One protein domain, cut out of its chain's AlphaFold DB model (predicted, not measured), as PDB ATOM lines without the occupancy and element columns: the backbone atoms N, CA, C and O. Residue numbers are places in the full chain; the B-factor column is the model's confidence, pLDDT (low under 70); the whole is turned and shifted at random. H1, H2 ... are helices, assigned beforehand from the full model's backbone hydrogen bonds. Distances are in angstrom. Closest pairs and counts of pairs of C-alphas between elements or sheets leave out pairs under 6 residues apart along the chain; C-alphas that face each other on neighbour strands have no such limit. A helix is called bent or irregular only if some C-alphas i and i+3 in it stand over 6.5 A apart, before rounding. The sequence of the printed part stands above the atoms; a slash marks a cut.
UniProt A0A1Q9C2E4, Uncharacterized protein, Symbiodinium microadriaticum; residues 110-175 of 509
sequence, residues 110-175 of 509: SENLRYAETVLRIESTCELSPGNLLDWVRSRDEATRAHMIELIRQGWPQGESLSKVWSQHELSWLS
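What this domain is: This is residues 110 to 175 of the 509 residues of an uncharacterized protein of Symbiodinium microadriaticum (UniProt A0A1Q9C2E4). Three helices make an elongated up-and-down bundle, each running against the one before it, with their centres in a triangle. The longest helix, H2, runs along the length of the bundle; H3 folds back and packs on it, while H1 is more loosely joined to the other two through few contacts. The printed part has 66 residues with three named helices, in the order H1, H2, H3, and no named strand; the class is all helix. It is compact, with a radius of gyration of the C-alphas of 12.3 A, and spans 39 by 21 by 16 A.

Where its parts are: H1, residues 110 to 125, begins at C-alpha 110 (-15.800, 22.903, 34.540) and is 22.4 A long from first to last C-alpha. H2, residues 130 to 153, is 34.4 A long and ends at C-alpha 153 (0.520, 19.733, 19.744). H3, residues 158 to 174, is 22.9 A long and ends at C-alpha 174 (-23.358, 7.104, 21.969). H3 is irregular, with C-alphas 168 and 171 7.4 A apart, and has a kink of 52 degrees near residue 168.

How they stand to each other: H1 and H2 form a helical hairpin and only just touch, with 3 pairs of C-alphas within 8 A. H1 touches with residues 119 to 123 alone, H2 with residues 133 to 137 alone; the closest C-alphas, of Glu 123 and Leu 133, are 7.2 A apart. They run opposite ways at a shallow tilt of 26 degrees. H2 and H3, also a helical hairpin, touch with 16 such pairs, the closest being the C-alphas of Met 148 and Ser 161, 5.3 A apart. They run opposite ways at a tilt of 36 degrees, only just steep. H1 and H3 only just touch, with 3 pairs, the closest C-alphas being those of Glu 111 and Gly 159 at 6.7 A; they run the same way at a shallow tilt of 12 degrees. In H1 and H2 every O i to N i+4 pair is within hydrogen-bond range; in H3, 11 of 13 are.

The domain as a whole: The two C-alphas farthest apart, of Ser 129 and Gly 155, are 39.0 A apart. The printed part has no cut, and both links are tight. The mean pLDDT of the printed part is 94.9, and no printed residue is under 70.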
ATOM      1  N   SER A 110     -14.432  23.160  34.995       93.94
ATOM      2  CA  SER A 110     -15.800  22.903  34.540       93.94
ATOM      3  C   SER A 110     -15.878  22.017  33.293       93.94
ATOM      4  O   SER A 110     -16.731  21.139  33.239       93.94
ATOM      5  N   GLU A 111     -14.986  22.195  32.313       92.69
ATOM      6  CA  GLU A 111     -14.969  21.372  31.094       92.69
ATOM      7  C   GLU A 111     -14.483  19.950  31.389       92.69
ATOM      8  O   GLU A 111     -15.067  18.973  30.918       92.69
ATOM      9  N   ASN A 112     -13.465  19.816  32.244       93.75
ATOM     10  CA  ASN A 112     -12.977  18.505  32.673       93.75
ATOM     11  C   ASN A 112     -14.047  17.738  33.469       93.75
ATOM     12  O   ASN A 112     -14.246  16.543  33.249       93.75
ATOM     13  N   LEU A 113     -14.761  18.426  34.367       95.62
ATOM     14  CA  LEU A 113     -15.854  17.835  35.139       95.62
ATOM     15  C   LEU A 113     -17.041  17.466  34.248       95.62
ATOM     16  O   LEU A 113     -17.595  16.385  34.414       95.62
ATOM     17  N   ARG A 114     -17.391  18.302  33.263       94.94
ATOM     18  CA  ARG A 114     -18.457  18.004  32.298       94.94
ATOM     19  C   ARG A 114     -18.136  16.770  31.456       94.94
ATOM     20  O   ARG A 114     -19.016  15.937  31.236       94.94
ATOM     21  N   TYR A 115     -16.887  16.630  31.010       95.94
ATOM     22  CA  TYR A 115     -16.421  15.424  30.326       95.94
ATOM     23  C   TYR A 115     -16.576  14.189  31.224       95.94
ATOM     24  O   TYR A 115     -17.229  13.226  30.826       95.94
ATOM     25  N   ALA A 116     -16.065  14.244  32.458       96.31
ATOM     26  CA  ALA A 116     -16.165  13.138  33.410       96.31
ATOM     27  C   ALA A 116     -17.623  12.763  33.734       96.31
ATOM     28  O   ALA A 116     -17.974  11.585  33.711       96.31
ATOM     29  N   GLU A 117     -18.489  13.750  33.977       97.19
ATOM     30  CA  GLU A 117     -19.918  13.537  34.228       97.19
ATOM     31  C   GLU A 117     -20.599  12.858  33.035       97.19
ATOM     32  O   GLU A 117     -21.394  11.934  33.208       97.19
ATOM     33  N   THR A 118     -20.268  13.279  31.813       94.94
ATOM     34  CA  THR A 118     -20.858  12.702  30.602       94.94
ATOM     35  C   THR A 118     -20.422  11.251  30.411       94.94
ATOM     36  O   THR A 118     -21.261  10.399  30.123       94.94
ATOM     37  N   VAL A 119     -19.140  10.941  30.641       96.06
ATOM     38  CA  VAL A 119     -18.622   9.563  30.603       96.06
ATOM     39  C   VAL A 119     -19.321   8.685  31.648       96.06
ATOM     40  O   VAL A 119     -19.775   7.594  31.306       96.06
ATOM     41  N   LEU A 120     -19.492   9.174  32.881       95.81
ATOM     42  CA  LEU A 120     -20.211   8.456  33.943       95.81
ATOM     43  C   LEU A 120     -21.691   8.237  33.602       95.81
ATOM     44  O   LEU A 120     -22.246   7.169  33.860       95.81
ATOM     45  N   ARG A 121     -22.342   9.229  32.988       95.69
ATOM     46  CA  ARG A 121     -23.736   9.106  32.551       95.69
ATOM     47  C   ARG A 121     -23.881   8.031  31.479       95.69
ATOM     48  O   ARG A 121     -24.789   7.213  31.570       95.69
ATOM     49  N   ILE A 122     -22.966   7.992  30.512       92.69
ATOM     50  CA  ILE A 122     -22.942   6.962  29.467       92.69
ATOM     51  C   ILE A 122     -22.662   5.580  30.066       92.69
ATOM     52  O   ILE A 122     -23.316   4.614  29.689       92.69
ATOM     53  N   GLU A 123     -21.735   5.475  31.024       94.44
ATOM     54  CA  GLU A 123     -21.486   4.227  31.752       94.44
ATOM     55  C   GLU A 123     -22.771   3.711  32.419       94.44
ATOM     56  O   GLU A 123     -23.085   2.528  32.314       94.44
ATOM     57  N   SER A 124     -23.554   4.606  33.032       95.00
ATOM     58  CA  SER A 124     -24.788   4.244  33.741       95.00
ATOM     59  C   SER A 124     -25.948   3.808  32.837       95.00
ATOM     60  O   SER A 124     -26.811   3.058  33.287       95.00
ATOM     61  N   THR A 125     -25.987   4.255  31.578       94.69
ATOM     62  CA  THR A 125     -27.060   3.917  30.624       94.69
ATOM     63  C   THR A 125     -26.703   2.760  29.695       94.69
ATOM     64  O   THR A 125     -27.551   2.286  28.942       94.69
ATOM     65  N   CYS A 126     -25.450   2.310  29.711       93.62
ATOM     66  CA  CYS A 126     -24.945   1.309  28.790       93.62
ATOM     67  C   CYS A 126     -25.220  -0.118  29.294       93.62
ATOM     68  O   CYS A 126     -24.704  -0.538  30.327       93.62
ATOM     69  N   GLU A 127     -25.974  -0.906  28.526       94.56
ATOM     70  CA  GLU A 127     -26.337  -2.299  28.849       94.56
ATOM     71  C   GLU A 127     -25.220  -3.318  28.522       94.56
ATOM     72  O   GLU A 127     -25.464  -4.415  28.017       94.56
ATOM     73  N   LEU A 128     -23.956  -2.966  28.766       93.94
ATOM     74  CA  LEU A 128     -22.831  -3.888  28.603       93.94
ATOM     75  C   LEU A 128     -22.540  -4.643  29.902       93.94
ATOM     76  O   LEU A 128     -22.742  -4.139  31.006       93.94
ATOM     77  N   SER A 129     -21.983  -5.853  29.781       94.94
ATOM     78  CA  SER A 129     -21.435  -6.541  30.951       94.94
ATOM     79  C   SER A 129     -20.326  -5.685  31.589       94.94
ATOM     80  O   SER A 129     -19.557  -5.063  30.852       94.94
ATOM     81  N   PRO A 130     -20.173  -5.667  32.927       93.38
ATOM     82  CA  PRO A 130     -19.250  -4.746  33.600       93.38
ATOM     83  C   PRO A 130     -17.802  -4.799  33.090       93.38
ATOM     84  O   PRO A 130     -17.134  -3.774  33.005       93.38
ATOM     85  N   GLY A 131     -17.312  -5.986  32.710       92.88
ATOM     86  CA  GLY A 131     -15.976  -6.138  32.123       92.88
ATOM     87  C   GLY A 131     -15.861  -5.491  30.740       92.88
ATOM     88  O   GLY A 131     -14.946  -4.709  30.498       92.88
ATOM     89  N   ASN A 132     -16.829  -5.754  29.858       93.00
ATOM     90  CA  ASN A 132     -16.851  -5.174  28.514       93.00
ATOM     91  C   ASN A 132     -17.090  -3.661  28.550       93.00
ATOM     92  O   ASN A 132     -16.553  -2.944  27.709       93.00
ATOM     93  N   LEU A 133     -17.877  -3.184  29.518       93.56
ATOM     94  CA  LEU A 133     -18.139  -1.767  29.737       93.56
ATOM     95  C   LEU A 133     -16.851  -1.020  30.091       93.56
ATOM     96  O   LEU A 133     -16.529  -0.030  29.442       93.56
ATOM     97  N   LEU A 134     -16.080  -1.528  31.057       93.69
ATOM     98  CA  LEU A 134     -14.810  -0.918  31.459       93.69
ATOM     99  C   LEU A 134     -13.796  -0.881  30.313       93.69
ATOM    100  O   LEU A 134     -13.154   0.148  30.097       93.69
ATOM    101  N   ASP A 135     -13.662  -1.974  29.559       94.38
ATOM    102  CA  ASP A 135     -12.752  -2.026  28.411       94.38
ATOM    103  C   ASP A 135     -13.187  -1.070  27.292       94.38
ATOM    104  O   ASP A 135     -12.349  -0.413  26.665       94.38
ATOM    105  N   TRP A 136     -14.495  -0.955  27.061       94.12
ATOM    106  CA  TRP A 136     -15.056  -0.026  26.090       94.12
ATOM    107  C   TRP A 136     -14.836   1.436  26.502       94.12
ATOM    108  O   TRP A 136     -14.284   2.200  25.708       94.12
ATOM    109  N   VAL A 137     -15.174   1.810  27.744       95.75
ATOM    110  CA  VAL A 137     -14.950   3.165  28.283       95.75
ATOM    111  C   VAL A 137     -13.469   3.522  28.213       95.75
ATOM    112  O   VAL A 137     -13.127   4.585  27.698       95.75
ATOM    113  N   ARG A 138     -12.575   2.621  28.644       95.62
ATOM    114  CA  ARG A 138     -11.122   2.842  28.576       95.62
ATOM    115  C   ARG A 138     -10.662   3.089  27.143       95.62
ATOM    116  O   ARG A 138      -9.951   4.055  26.890       95.62
ATOM    117  N   SER A 139     -11.085   2.251  26.196       95.69
ATOM    118  CA  SER A 139     -10.686   2.402  24.794       95.69
ATOM    119  C   SER A 139     -11.185   3.712  24.175       95.69
ATOM    120  O   SER A 139     -10.510   4.258  23.300       95.69
ATOM    121  N   ARG A 140     -12.368   4.197  24.572       95.88
ATOM    122  CA  ARG A 140     -12.916   5.471  24.089       95.88
ATOM    123  C   ARG A 140     -12.227   6.669  24.731       95.88
ATOM    124  O   ARG A 140     -11.844   7.580  23.999       95.88
ATOM    125  N   ASP A 141     -12.002   6.629  26.043       97.12
ATOM    126  CA  ASP A 141     -11.259   7.663  26.773       97.12
ATOM    127  C   ASP A 141      -9.842   7.822  26.218       97.12
ATOM    128  O   ASP A 141      -9.434   8.928  25.871       97.12
ATOM    129  N   GLU A 142      -9.119   6.715  26.030       96.75
ATOM    130  CA  GLU A 142      -7.776   6.724  25.445       96.75
ATOM    131  C   GLU A 142      -7.768   7.365  24.051       96.75
ATOM    132  O   GLU A 142      -6.913   8.205  23.768       96.75
ATOM    133  N   ALA A 143      -8.740   7.030  23.195       96.31
ATOM    134  CA  ALA A 143      -8.846   7.606  21.856       96.31
ATOM    135  C   ALA A 143      -9.143   9.116  21.893       96.31
ATOM    136  O   ALA A 143      -8.506   9.888  21.175       96.31
ATOM    137  N   THR A 144     -10.077   9.550  22.745       97.06
ATOM    138  CA  THR A 144     -10.410  10.969  22.925       97.06
ATOM    139  C   THR A 144      -9.213  11.748  23.484       97.06
ATOM    140  O   THR A 144      -8.852  12.801  22.960       97.06
ATOM    141  N   ARG A 145      -8.513  11.217  24.489       96.50
ATOM    142  CA  ARG A 145      -7.328  11.871  25.065       96.50
ATOM    143  C   ARG A 145      -6.155  11.918  24.093       96.50
ATOM    144  O   ARG A 145      -5.471  12.938  24.031       96.50
ATOM    145  N   ALA A 146      -5.927  10.857  23.320       97.12
ATOM    146  CA  ALA A 146      -4.873  10.826  22.312       97.12
ATOM    147  C   ALA A 146      -5.087  11.908  21.244       97.12
ATOM    148  O   ALA A 146      -4.162  12.666  20.947       97.12
ATOM    149  N   HIS A 147      -6.314  12.042  20.730       97.69
ATOM    150  CA  HIS A 147      -6.625  13.058  19.725       97.69
ATOM    151  C   HIS A 147      -6.621  14.480  20.316       97.69
ATOM    152  O   HIS A 147      -6.160  15.422  19.675       97.69
ATOM    153  N   MET A 148      -7.030  14.644  21.580       97.25
ATOM    154  CA  MET A 148      -6.892  15.918  22.297       97.25
ATOM    155  C   MET A 148      -5.421  16.345  22.391       97.25
ATOM    156  O   MET A 148      -5.096  17.497  22.115       97.25
ATOM    157  N   ILE A 149      -4.511  15.425  22.732       95.81
ATOM    158  CA  ILE A 149      -3.064  15.702  22.782       95.81
ATOM    159  C   ILE A 149      -2.526  16.090  21.398       95.81
ATOM    160  O   ILE A 149      -1.652  16.951  21.300       95.81
ATOM    161  N   GLU A 150      -3.039  15.487  20.325       96.62
ATOM    162  CA  GLU A 150      -2.671  15.842  18.954       96.62
ATOM    163  C   GLU A 150      -3.068  17.285  18.600       96.62
ATOM    164  O   GLU A 150      -2.242  18.028  18.073       96.62
ATOM    165  N   LEU A 151      -4.277  17.723  18.968       96.00
ATOM    166  CA  LEU A 151      -4.705  19.116  18.794       96.00
ATOM    167  C   LEU A 151      -3.880  20.091  19.644       96.00
ATOM    168  O   LEU A 151      -3.462  21.139  19.148       96.00
ATOM    169  N   ILE A 152      -3.557  19.726  20.886       94.62
ATOM    170  CA  ILE A 152      -2.689  20.541  21.750       94.62
ATOM    171  C   ILE A 152      -1.302  20.711  21.113       94.62
ATOM    172  O   ILE A 152      -0.752  21.811  21.107       94.62
ATOM    173  N   ARG A 153      -0.747  19.655  20.500       92.62
ATOM    174  CA  ARG A 153       0.520  19.733  19.744       92.62
ATOM    175  C   ARG A 153       0.433  20.648  18.521       92.62
ATOM    176  O   ARG A 153       1.447  21.213  18.126       92.62
ATOM    177  N   GLN A 154      -0.756  20.819  17.944       93.69
ATOM    178  CA  GLN A 154      -1.021  21.783  16.868       93.69
ATOM    179  C   GLN A 154      -1.217  23.220  17.388       93.69
ATOM    180  O   GLN A 154      -1.442  24.132  16.596       93.69
ATOM    181  N   GLY A 155      -1.109  23.443  18.702       91.81
ATOM    182  CA  GLY A 155      -1.229  24.756  19.332       91.81
ATOM    183  C   GLY A 155      -2.651  25.137  19.742       91.81
ATOM    184  O   GLY A 155      -2.885  26.308  20.027       91.81
ATOM    185  N   TRP A 156      -3.591  24.186  19.770       94.50
ATOM    186  CA  TRP A 156      -4.927  24.429  20.316       94.50
ATOM    187  C   TRP A 156      -4.883  24.474  21.852       94.50
ATOM    188  O   TRP A 156      -4.178  23.667  22.468       94.50
ATOM    189  N   PRO A 157      -5.649  25.366  22.506       93.69
ATOM    190  CA  PRO A 157      -5.779  25.341  23.958       93.69
ATOM    191  C   PRO A 157      -6.489  24.053  24.404       93.69
ATOM    192  O   PRO A 157      -7.284  23.469  23.659       93.69
ATOM    193  N   GLN A 158      -6.197  23.579  25.619       94.44
ATOM    194  CA  GLN A 158      -6.655  22.258  26.070       94.44
ATOM    195  C   GLN A 158      -8.188  22.166  26.110       94.44
ATOM    196  O   GLN A 158      -8.741  21.156  25.681       94.44
ATOM    197  N   GLY A 159      -8.868  23.218  26.583       93.19
ATOM    198  CA  GLY A 159     -10.334  23.260  26.657       93.19
ATOM    199  C   GLY A 159     -10.998  23.126  25.284       93.19
ATOM    200  O   GLY A 159     -11.839  22.256  25.087       93.19
ATOM    201  N   GLU A 160     -10.562  23.917  24.298       95.12
ATOM    202  CA  GLU A 160     -11.100  23.838  22.930       95.12
ATOM    203  C   GLU A 160     -10.753  22.512  22.251       95.12
ATOM    204  O   GLU A 160     -11.569  21.961  21.512       95.12
ATOM    205  N   SER A 161      -9.558  21.980  22.526       96.44
ATOM    206  CA  SER A 161      -9.140  20.667  22.036       96.44
ATOM    207  C   SER A 161     -10.085  19.577  22.533       96.44
ATOM    208  O   SER A 161     -10.561  18.776  21.732       96.44
ATOM    209  N   LEU A 162     -10.400  19.567  23.835       96.62
ATOM    210  CA  LEU A 162     -11.314  18.595  24.432       96.62
ATOM    211  C   LEU A 162     -12.719  18.709  23.830       96.62
ATOM    212  O   LEU A 162     -13.252  17.704  23.367       96.62
ATOM    213  N   SER A 163     -13.282  19.919  23.755       95.25
ATOM    214  CA  SER A 163     -14.617  20.148  23.180       95.25
ATOM    215  C   SER A 163     -14.699  19.725  21.712       95.25
ATOM    216  O   SER A 163     -15.671  19.094  21.288       95.25
ATOM    217  N   LYS A 164     -13.654  20.012  20.927       96.69
ATOM    218  CA  LYS A 164     -13.579  19.625  19.516       96.69
ATOM    219  C   LYS A 164     -13.478  18.112  19.349       96.69
ATOM    220  O   LYS A 164     -14.268  17.545  18.595       96.69
ATOM    221  N   VAL A 165     -12.568  17.448  20.064       97.62
ATOM    222  CA  VAL A 165     -12.445  15.982  19.997       97.62
ATOM    223  C   VAL A 165     -13.715  15.307  20.494       97.62
ATOM    224  O   VAL A 165     -14.167  14.344  19.878       97.62
ATOM    225  N   TRP A 166     -14.328  15.825  21.558       95.88
ATOM    226  CA  TRP A 166     -15.590  15.301  22.064       95.88
ATOM    227  C   TRP A 166     -16.672  15.330  20.985       95.88
ATOM    228  O   TRP A 166     -17.248  14.289  20.697       95.88
ATOM    229  N   SER A 167     -16.871  16.466  20.306       96.12
ATOM    230  CA  SER A 167     -17.853  16.575  19.213       96.12
ATOM    231  C   SER A 167     -17.593  15.591  18.062       96.12
ATOM    232  O   SER A 167     -18.523  15.045  17.477       96.12
ATOM    233  N   GLN A 168     -16.324  15.301  17.759       96.56
ATOM    234  CA  GLN A 168     -15.946  14.328  16.729       96.56
ATOM    235  C   GLN A 168     -16.187  12.882  17.182       96.56
ATOM    236  O   GLN A 168     -16.524  12.018  16.374       96.56
ATOM    237  N   HIS A 169     -15.996  12.614  18.473       95.12
ATOM    238  CA  HIS A 169     -16.113  11.286  19.064       95.12
ATOM    239  C   HIS A 169     -17.502  11.022  19.659       95.12
ATOM    240  O   HIS A 169     -17.755   9.893  20.076       95.12
ATOM    241  N   GLU A 170     -18.412  11.997  19.673       94.31
ATOM    242  CA  GLU A 170     -19.732  11.910  20.309       94.31
ATOM    243  C   GLU A 170     -20.526  10.701  19.799       94.31
ATOM    244  O   GLU A 170     -20.964   9.862  20.580       94.31
ATOM    245  N   LEU A 171     -20.585  10.506  18.478       92.31
ATOM    246  CA  LEU A 171     -21.226   9.330  17.873       92.31
ATOM    247  C   LEU A 171     -20.589   8.005  18.321       92.31
ATOM    248  O   LEU A 171     -21.267   6.986  18.443       92.31
ATOM    249  N   SER A 172     -19.279   8.011  18.578       92.62
ATOM    250  CA  SER A 172     -18.537   6.832  19.030       92.62
ATOM    251  C   SER A 172     -18.801   6.494  20.505       92.62
ATOM    252  O   SER A 172     -18.691   5.326  20.892       92.62
ATOM    253  N   TRP A 173     -19.172   7.510  21.290       94.75
ATOM    254  CA  TRP A 173     -19.570   7.430  22.694       94.75
ATOM    255  C   TRP A 173     -21.051   7.058  22.863       94.75
ATOM    256  O   TRP A 173     -21.395   6.377  23.819       94.75
ATOM    257  N   LEU A 174     -21.923   7.426  21.919       91.00
ATOM    258  CA  LEU A 174     -23.358   7.104  21.969       91.00
ATOM    259  C   LEU A 174     -23.687   5.646  21.627       91.00
ATOM    260  O   LEU A 174     -24.762   5.160  21.967       91.00
ATOM    261  N   SER A 175     -22.789   4.947  20.934       88.00
ATOM    262  CA  SER A 175     -23.014   3.561  20.543       88.00
ATOM    263  C   SER A 175     -21.812   2.702  20.925       88.00
ATOM    264  O   SER A 175     -20.767   2.740  20.256       88.00
TER     265      SER A 175